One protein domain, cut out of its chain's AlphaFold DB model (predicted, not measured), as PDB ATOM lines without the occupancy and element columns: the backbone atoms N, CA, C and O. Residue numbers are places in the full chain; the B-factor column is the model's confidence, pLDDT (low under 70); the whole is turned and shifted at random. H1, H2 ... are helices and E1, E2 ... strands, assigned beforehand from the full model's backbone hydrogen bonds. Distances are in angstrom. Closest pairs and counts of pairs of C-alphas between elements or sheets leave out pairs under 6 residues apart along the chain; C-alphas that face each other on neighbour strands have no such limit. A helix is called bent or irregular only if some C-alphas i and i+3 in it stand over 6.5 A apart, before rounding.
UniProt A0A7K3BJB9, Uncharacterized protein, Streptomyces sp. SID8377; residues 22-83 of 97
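Overview. This is residues 22 to 83 of the 97 residues of an uncharacterized protein of Streptomyces sp. SID8377 (UniProt A0A7K3BJB9). Picture a flat slab with a ribbon of two parallel strands, E1 and E2, through its middle, H1 along one side of it and H2 along the other. Both helices run back against the strands' direction, and after E2 residues 75 to 83 fold back toward H2. The printed part has 62 residues with two named helices and two named strands, in the order H1, E1, H2, E2, and the class is mixed, helices and strands. It is compact, with a radius of gyration of the C-alphas of 11.6 A, and spans 29 by 26 by 13 A.

Arrangement. Begin at the sheet, where E1, residues 47 to 50, and E2, residues 70 to 74, are parallel neighbours at 13 degrees. Look there for N 49 and O 71, 2.9 A apart and within hydrogen-bond range, and for N 73 and O 49, also 2.9 A. Between these strands comes H2, residues 54 to 65, completing a strand-helix-strand unit, two parallel strands joined through a helix, with a right-handed crossover. The closest C-alphas of H2 and E2 are those of Ala 64 and Val 70, 6.0 A apart; H2 and E1 are near each other, with 5 pairs of C-alphas within 10 A. For H1, residues 27 to 37, the closest C-alphas to E2 are those of Gln 33 and Val 71, 7.1 A, and to E1 those of Asn 37 and Thr 48, 6.4 A. H1 and H2 are apart. Every O i to N i+4 pair is within hydrogen-bond range in H1, and 6 of 8 in H2.

Along the chain. Find C-alpha 47 at (216.435, 339.283, 348.703), where E1 begins its 10.1 A. E2 runs 13.0 A to C-alpha 74 at (220.102, 325.537, 351.510). H2 covers 17.9 A and is neither bent nor irregular, but only just: C-alphas 54 and 57 are 6.0 A apart. H1 starts at C-alpha 27, (220.979, 330.059, 364.439), and covers 14.9 A.

Size, cuts and confidence. The two C-alphas farthest apart, those of Pro 27 and Ala 66, are 30.3 A apart. The printed part has no cut; the links E1 to H2 and H2 to E2 are tight, and H1 to E1 is short. In this model, pLDDT is under 70 at residues 39 to 55 and 76 to 83; its mean over the printed part is 70.2.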
ATOM      1  N   VAL A  22     225.159 327.523 352.404       79.88
ATOM      2  CA  VAL A  22     224.982 326.084 352.603       79.88
ATOM      3  C   VAL A  22     225.372 325.697 354.015       79.88
ATOM      4  O   VAL A  22     226.426 326.094 354.493       79.88
ATOM      5  N   GLY A  23     224.563 324.877 354.661       74.00
ATOM      6  CA  GLY A  23     224.862 324.271 355.963       74.00
ATOM      7  C   GLY A  23     223.572 324.055 356.734       74.00
ATOM      8  O   GLY A  23     222.572 324.606 356.301       74.00
ATOM      9  N   PRO A  24     223.526 323.284 357.829       72.19
ATOM     10  CA  PRO A  24     222.288 322.834 358.484       72.19
ATOM     11  C   PRO A  24     221.380 323.980 358.982       72.19
ATOM     12  O   PRO A  24     221.849 325.103 359.195       72.19
ATOM     13  N   PRO A  25     220.056 323.747 359.128       70.25
ATOM     14  CA  PRO A  25     219.149 324.766 359.646       70.25
ATOM     15  C   PRO A  25     219.523 325.064 361.094       70.25
ATOM     16  O   PRO A  25     219.588 324.162 361.925       70.25
ATOM     17  N   GLY A  26     219.793 326.330 361.401       74.94
ATOM     18  CA  GLY A  26     220.271 326.704 362.722       74.94
ATOM     19  C   GLY A  26     220.526 328.201 362.879       74.94
ATOM     20  O   GLY A  26     220.489 328.951 361.899       74.94
ATOM     21  N   PRO A  27     220.813 328.645 364.113       76.50
ATOM     22  CA  PRO A  27     220.979 330.059 364.439       76.50
ATOM     23  C   PRO A  27     222.143 330.709 363.686       76.50
ATOM     24  O   PRO A  27     222.037 331.871 363.311       76.50
ATOM     25  N   GLN A  28     223.218 329.970 363.395       75.12
ATOM     26  CA  GLN A  28     224.323 330.469 362.569       75.12
ATOM     27  C   GLN A  28     223.884 330.780 361.136       75.12
ATOM     28  O   GLN A  28     224.275 331.810 360.591       75.12
ATOM     29  N   ARG A  29     223.037 329.930 360.539       74.75
ATOM     30  CA  ARG A  29     222.498 330.152 359.193       74.75
ATOM     31  C   ARG A  29     221.611 331.393 359.169       74.75
ATOM     32  O   ARG A  29     221.802 332.251 358.313       74.75
ATOM     33  N   SER A  30     220.708 331.521 360.141       75.69
ATOM     34  CA  SER A  30     219.839 332.696 360.266       75.69
ATOM     35  C   SER A  30     220.637 333.977 360.523       75.69
ATOM     36  O   SER A  30     220.342 335.008 359.929       75.69
ATOM     37  N   ALA A  31     221.676 333.918 361.363       76.88
ATOM     38  CA  ALA A  31     222.545 335.057 361.647       76.88
ATOM     39  C   ALA A  31     223.357 335.484 360.416       76.88
ATOM     40  O   ALA A  31     223.486 336.676 360.157       76.88
ATOM     41  N   LEU A  32     223.867 334.529 359.631       74.25
ATOM     42  CA  LEU A  32     224.582 334.826 358.392       74.25
ATOM     43  C   LEU A  32     223.642 335.380 357.315       74.25
ATOM     44  O   LEU A  32     223.999 336.339 356.639       74.25
ATOM     45  N   GLN A  33     222.436 334.823 357.179       73.12
ATOM     46  CA  GLN A  33     221.399 335.380 356.308       73.12
ATOM     47  C   GLN A  33     221.071 336.824 356.693       73.12
ATOM     48  O   GLN A  33     221.034 337.680 355.818       73.12
ATOM     49  N   LEU A  34     220.894 337.107 357.986       75.00
ATOM     50  CA  LEU A  34     220.624 338.455 358.482       75.00
ATOM     51  C   LEU A  34     221.801 339.405 358.214       75.00
ATOM     52  O   LEU A  34     221.600 340.486 357.676       75.00
ATOM     53  N   ALA A  35     223.033 338.974 358.498       75.44
ATOM     54  CA  ALA A  35     224.233 339.770 358.250       75.44
ATOM     55  C   ALA A  35     224.444 340.076 356.759       75.44
ATOM     56  O   ALA A  35     224.857 341.178 356.409       75.44
ATOM     57  N   LEU A  36     224.145 339.121 355.873       73.25
ATOM     58  CA  LEU A  36     224.163 339.342 354.428       73.25
ATOM     59  C   LEU A  36     223.000 340.237 353.989       73.25
ATOM     60  O   LEU A  36     223.171 341.061 353.102       73.25
ATOM     61  N   ASN A  37     221.829 340.127 354.607       71.56
ATOM     62  CA  ASN A  37     220.701 340.997 354.297       71.56
ATOM     63  C   ASN A  37     220.997 342.464 354.650       71.56
ATOM     64  O   ASN A  37     220.714 343.340 353.836       71.56
ATOM     65  N   ASP A  38     221.614 342.696 355.811       71.69
ATOM     66  CA  ASP A  38     221.995 344.017 356.333       71.69
ATOM     67  C   ASP A  38     223.316 344.554 355.759       71.69
ATOM     68  O   ASP A  38     223.704 345.693 356.036       71.69
ATOM     69  N   ALA A  39     224.030 343.755 354.959       68.62
ATOM     70  CA  ALA A  39     225.249 344.211 354.316       68.62
ATOM     71  C   ALA A  39     224.940 345.409 353.393       68.62
ATOM     72  O   ALA A  39     223.952 345.384 352.653       68.62
ATOM     73  N   PRO A  40     225.773 346.465 353.398       63.91
ATOM     74  CA  PRO A  40     225.570 347.638 352.557       63.91
ATOM     75  C   PRO A  40     225.951 347.317 351.105       63.91
ATOM     76  O   PRO A  40     227.010 347.705 350.610       63.91
ATOM     77  N   TRP A  41     225.088 346.572 350.414       66.38
ATOM     78  CA  TRP A  41     225.234 346.274 348.996       66.38
ATOM     79  C   TRP A  41     225.260 347.584 348.208       66.38
ATOM     80  O   TRP A  41     224.371 348.423 348.343       66.38
ATOM     81  N   SER A  42     226.289 347.783 347.379       53.91
ATOM     82  CA  SER A  42     226.543 349.080 346.740       53.91
ATOM     83  C   SER A  42     225.398 349.586 345.856       53.91
ATOM     84  O   SER A  42     225.295 350.797 345.668       53.91
ATOM     85  N   ARG A  43     224.539 348.705 345.317       53.06
ATOM     86  CA  ARG A  43     223.321 349.071 344.575       53.06
ATOM     87  C   ARG A  43     222.273 347.951 344.627       53.06
ATOM     88  O   ARG A  43     222.407 346.972 343.904       53.06
ATOM     89  N   GLY A  44     221.206 348.145 345.404       51.44
ATOM     90  CA  GLY A  44     219.947 347.398 345.263       51.44
ATOM     91  C   GLY A  44     219.488 346.626 346.507       51.44
ATOM     92  O   GLY A  44     220.277 346.410 347.426       51.44
ATOM     93  N   PRO A  45     218.199 346.239 346.554       54.19
ATOM     94  CA  PRO A  45     217.642 345.454 347.650       54.19
ATOM     95  C   PRO A  45     218.256 344.049 347.678       54.19
ATOM     96  O   PRO A  45     218.413 343.416 346.635       54.19
ATOM     97  N   SER A  46     218.582 343.556 348.871       60.84
ATOM     98  CA  SER A  46     218.932 342.157 349.107       60.84
ATOM     99  C   SER A  46     217.651 341.339 349.262       60.84
ATOM    100  O   SER A  46     216.754 341.695 350.025       60.84
ATOM    101  N   VAL A  47     217.532 340.242 348.513       63.75
ATOM    102  CA  VAL A  47     216.435 339.283 348.703       63.75
ATOM    103  C   VAL A  47     216.993 338.052 349.391       63.75
ATOM    104  O   VAL A  47     217.749 337.289 348.791       63.75
ATOM    105  N   THR A  48     216.598 337.858 350.647       65.75
ATOM    106  CA  THR A  48     216.919 336.648 351.404       65.75
ATOM    107  C   THR A  48     215.812 335.619 351.216       65.75
ATOM    108  O   THR A  48     214.650 335.884 351.517       65.75
ATOM    109  N   THR A  49     216.157 334.431 350.727       66.00
ATOM    110  CA  THR A  49     215.210 333.325 350.557       66.00
ATOM    111  C   THR A  49     215.808 331.999 351.011       66.00
ATOM    112  O   THR A  49     217.025 331.819 351.046       66.00
ATOM    113  N   THR A  50     214.950 331.049 351.361       63.50
ATOM    114  CA  THR A  50     215.346 329.668 351.650       63.50
ATOM    115  C   THR A  50     214.908 328.823 350.465       63.50
ATOM    116  O   THR A  50     213.719 328.753 350.157       63.50
ATOM    117  N   VAL A  51     215.864 328.224 349.757       60.53
ATOM    118  CA  VAL A  51     215.578 327.495 348.521       60.53
ATOM    119  C   VAL A  51     215.215 326.057 348.845       60.53
ATOM    120  O   VAL A  51     215.999 325.322 349.433       60.53
ATOM    121  N   ILE A  52     214.008 325.671 348.438       57.38
ATOM    122  CA  ILE A  52     213.363 324.404 348.809       57.38
ATOM    123  C   ILE A  52     213.356 323.393 347.646       57.38
ATOM    124  O   ILE A  52     213.032 322.226 347.840       57.38
ATOM    125  N   SER A  53     213.726 323.832 346.431       61.50
ATOM    126  CA  SER A  53     213.571 323.052 345.194       61.50
ATOM    127  C   SER A  53     214.603 323.441 344.127       61.50
ATOM    128  O   SER A  53     214.883 324.626 343.945       61.50
ATOM    129  N   ARG A  54     215.092 322.471 343.334       63.38
ATOM    130  CA  ARG A  54     216.094 322.703 342.262       63.38
ATOM    131  C   ARG A  54     215.696 323.795 341.255       63.38
ATOM    132  O   ARG A  54     216.532 324.606 340.879       63.38
ATOM    133  N   GLY A  55     214.422 323.858 340.858       65.19
ATOM    134  CA  GLY A  55     213.935 324.834 339.869       65.19
ATOM    135  C   GLY A  55     214.009 326.301 340.316       65.19
ATOM    136  O   GLY A  55     214.065 327.192 339.473       65.19
ATOM    137  N   ALA A  56     214.064 326.568 341.623       76.12
ATOM    138  CA  ALA A  56     214.119 327.931 342.146       76.12
ATOM    139  C   ALA A  56     215.488 328.598 341.920       76.12
ATOM    140  O   ALA A  56     215.546 329.811 341.744       76.12
ATOM    141  N   TRP A  57     216.585 327.835 341.836       74.75
ATOM    142  CA  TRP A  57     217.929 328.393 341.614       74.75
ATOM    143  C   TRP A  57     218.075 329.108 340.271       74.75
ATOM    144  O   TRP A  57     218.697 330.166 340.203       74.75
ATOM    145  N   SER A  58     217.469 328.569 339.212       77.75
ATOM    146  CA  SER A  58     217.488 329.199 337.884       77.75
ATOM    147  C   SER A  58     216.736 330.534 337.868       77.75
ATOM    148  O   SER A  58     217.165 331.483 337.211       77.75
ATOM    149  N   GLU A  59     215.639 330.634 338.620       77.50
ATOM    150  CA  GLU A  59     214.875 331.878 338.740       77.50
ATOM    151  C   GLU A  59     215.632 332.924 339.557       77.50
ATOM    152  O   GLU A  59     215.781 334.067 339.132       77.50
ATOM    153  N   LEU A  60     216.215 332.509 340.682       77.75
ATOM    154  CA  LEU A  60     217.039 333.376 341.519       77.75
ATOM    155  C   LEU A  60     218.284 333.869 340.778       77.75
ATOM    156  O   LEU A  60     218.682 335.018 340.944       77.75
ATOM    157  N   ARG A  61     218.854 333.049 339.890       78.12
ATOM    158  CA  ARG A  61     219.939 333.470 339.000       78.12
ATOM    159  C   ARG A  61     219.485 334.529 337.999       78.12
ATOM    160  O   ARG A  61     220.258 335.435 337.709       78.12
ATOM    161  N   ARG A  62     218.258 334.445 337.476       78.12
ATOM    162  CA  ARG A  62     217.699 335.491 336.601       78.12
ATOM    163  C   ARG A  62     217.483 336.803 337.350       78.12
ATOM    164  O   ARG A  62     217.824 337.852 336.817       78.12
ATOM    165  N   VAL A  63     216.986 336.741 338.586       77.69
ATOM    166  CA  VAL A  63     216.849 337.914 339.469       77.69
ATOM    167  C   VAL A  63     218.218 338.538 339.754       77.69
ATOM    168  O   VAL A  63     218.381 339.750 339.622       77.69
ATOM    169  N   ALA A  64     219.218 337.697 340.029       78.31
ATOM    170  CA  ALA A  64     220.607 338.110 340.161       78.31
ATOM    171  C   ALA A  64     221.118 338.806 338.891       78.31
ATOM    172  O   ALA A  64     221.530 339.960 338.941       78.31
ATOM    173  N   ALA A  65     220.957 338.187 337.724       77.50
ATOM    174  CA  ALA A  65     221.358 338.769 336.444       77.50
ATOM    175  C   ALA A  65     220.643 340.095 336.100       77.50
ATOM    176  O   ALA A  65     221.180 340.891 335.334       77.50
ATOM    177  N   ALA A  66     219.463 340.361 336.674       75.94
ATOM    178  CA  ALA A  66     218.758 341.639 336.546       75.94
ATOM    179  C   ALA A  66     219.344 342.763 337.431       75.94
ATOM    180  O   ALA A  66     218.861 343.894 337.391       75.94
ATOM    181  N   GLY A  67     220.388 342.469 338.213       72.06
ATOM    182  CA  GLY A  67     221.110 343.425 339.050       72.06
ATOM    183  C   GLY A  67     220.692 343.433 340.522       72.06
ATOM    184  O   GLY A  67     221.123 344.316 341.257       72.06
ATOM    185  N   ILE A  68     219.874 342.473 340.964       76.38
ATOM    186  CA  ILE A  68     219.417 342.355 342.357       76.38
ATOM    187  C   ILE A  68     220.277 341.320 343.076       76.38
ATOM    188  O   ILE A  68     220.345 340.179 342.643       76.38
ATOM    189  N   THR A  69     220.901 341.663 344.199       77.56
ATOM    190  CA  THR A  69     221.656 340.666 344.969       77.56
ATOM    191  C   THR A  69     220.703 339.709 345.684       77.56
ATOM    192  O   THR A  69     219.825 340.124 346.442       77.56
ATOM    193  N   VAL A  70     220.890 338.410 345.462       75.94
ATOM    194  CA  VAL A  70     220.057 337.355 346.041       75.94
ATOM    195  C   VAL A  70     220.885 336.503 346.991       75.94
ATOM    196  O   VAL A  70     221.922 335.961 346.612       75.94
ATOM    197  N   VAL A  71     220.391 336.336 348.216       77.25
ATOM    198  CA  VAL A  71     220.976 335.467 349.239       77.25
ATOM    199  C   VAL A  71     220.030 334.294 349.459       77.25
ATOM    200  O   VAL A  71     218.921 334.441 349.965       77.25
ATOM    201  N   ALA A  72     220.462 333.108 349.061       78.12
ATOM    202  CA  ALA A  72     219.671 331.891 349.095       78.12
ATOM    203  C   ALA A  72     220.279 330.902 350.088       78.12
ATOM    204  O   ALA A  72     221.448 330.566 349.953       78.12
ATOM    205  N   ALA A  73     219.519 330.397 351.058       77.38
ATOM    206  CA  ALA A  73     220.009 329.337 351.940       77.38
ATOM    207  C   ALA A  73     219.529 327.946 351.523       77.38
ATOM    208  O   ALA A  73     218.382 327.776 351.108       77.38
ATOM    209  N   CYS A  74     220.393 326.952 351.705       75.38
ATOM    210  CA  CYS A  74     220.102 325.537 351.510       75.38
ATOM    211  C   CYS A  74     220.866 324.670 352.523       75.38
ATOM    212  O   CYS A  74     221.781 325.123 353.211       75.38
ATOM    213  N   ASP A  75     220.438 323.423 352.666       74.75
ATOM    214  CA  ASP A  75     221.000 322.453 353.608       74.75
ATOM    215  C   ASP A  75     222.216 321.696 353.062       74.75
ATOM    216  O   ASP A  75     223.071 321.290 353.843       74.75
ATOM    217  N   SER A  76     222.318 321.541 351.743       68.12
ATOM    218  CA  SER A  76     223.341 320.726 351.093       68.12
ATOM    219  C   SER A  76     223.918 321.392 349.850       68.12
ATOM    220  O   SER A  76     223.199 321.993 349.054       68.12
ATOM    221  N   VAL A  77     225.224 321.206 349.625       64.50
ATOM    222  CA  VAL A  77     225.924 321.692 348.421       64.50
ATOM    223  C   VAL A  77     225.365 321.011 347.173       64.50
ATOM    224  O   VAL A  77     225.309 321.617 346.113       64.50
ATOM    225  N   VAL A  78     224.865 319.778 347.307       61.12
ATOM    226  CA  VAL A  78     224.195 319.040 346.222       61.12
ATOM    227  C   VAL A  78     222.860 319.692 345.839       61.12
ATOM    228  O   VAL A  78     222.379 319.516 344.720       61.12
ATOM    229  N   ALA A  79     222.248 320.443 346.760       63.41
ATOM    230  CA  ALA A  79     221.045 321.215 346.488       63.41
ATOM    231  C   ALA A  79     221.355 322.557 345.815       63.41
ATOM    232  O   ALA A  79     220.450 323.118 345.197       63.41
ATOM    233  N   VAL A  80     222.598 323.051 345.899       64.69
ATOM    234  CA  VAL A  80     223.070 324.192 345.109       64.69
ATOM    235  C   VAL A  80     223.266 323.712 343.678       64.69
ATOM    236  O   VAL A  80     224.265 323.088 343.334       64.69
ATOM    237  N   ASP A  81     222.277 323.982 342.836       64.50
ATOM    238  CA  ASP A  81     222.427 323.775 341.399       64.50
ATOM    239  C   ASP A  81     223.543 324.688 340.848       64.50
ATOM    240  O   ASP A  81     223.904 325.684 341.484       64.50
ATOM    241  N   ALA A  82     224.041 324.438 339.629       64.25
ATOM    242  CA  ALA A  82     225.055 325.274 338.950       64.25
ATOM    243  C   ALA A  82     224.604 326.736 338.671       64.25
ATOM    244  O   ALA A  82     225.202 327.461 337.870       64.25
ATOM    245  N   GLY A  83     223.499 327.165 339.287       64.25
ATOM    246  CA  GLY A  83     222.914 328.487 339.199       64.25
ATOM    247  C   GLY A  83     223.492 329.518 340.172       64.25
ATOM    248  O   GLY A  83     223.327 330.709 339.911       64.25
TER     249      GLY A  83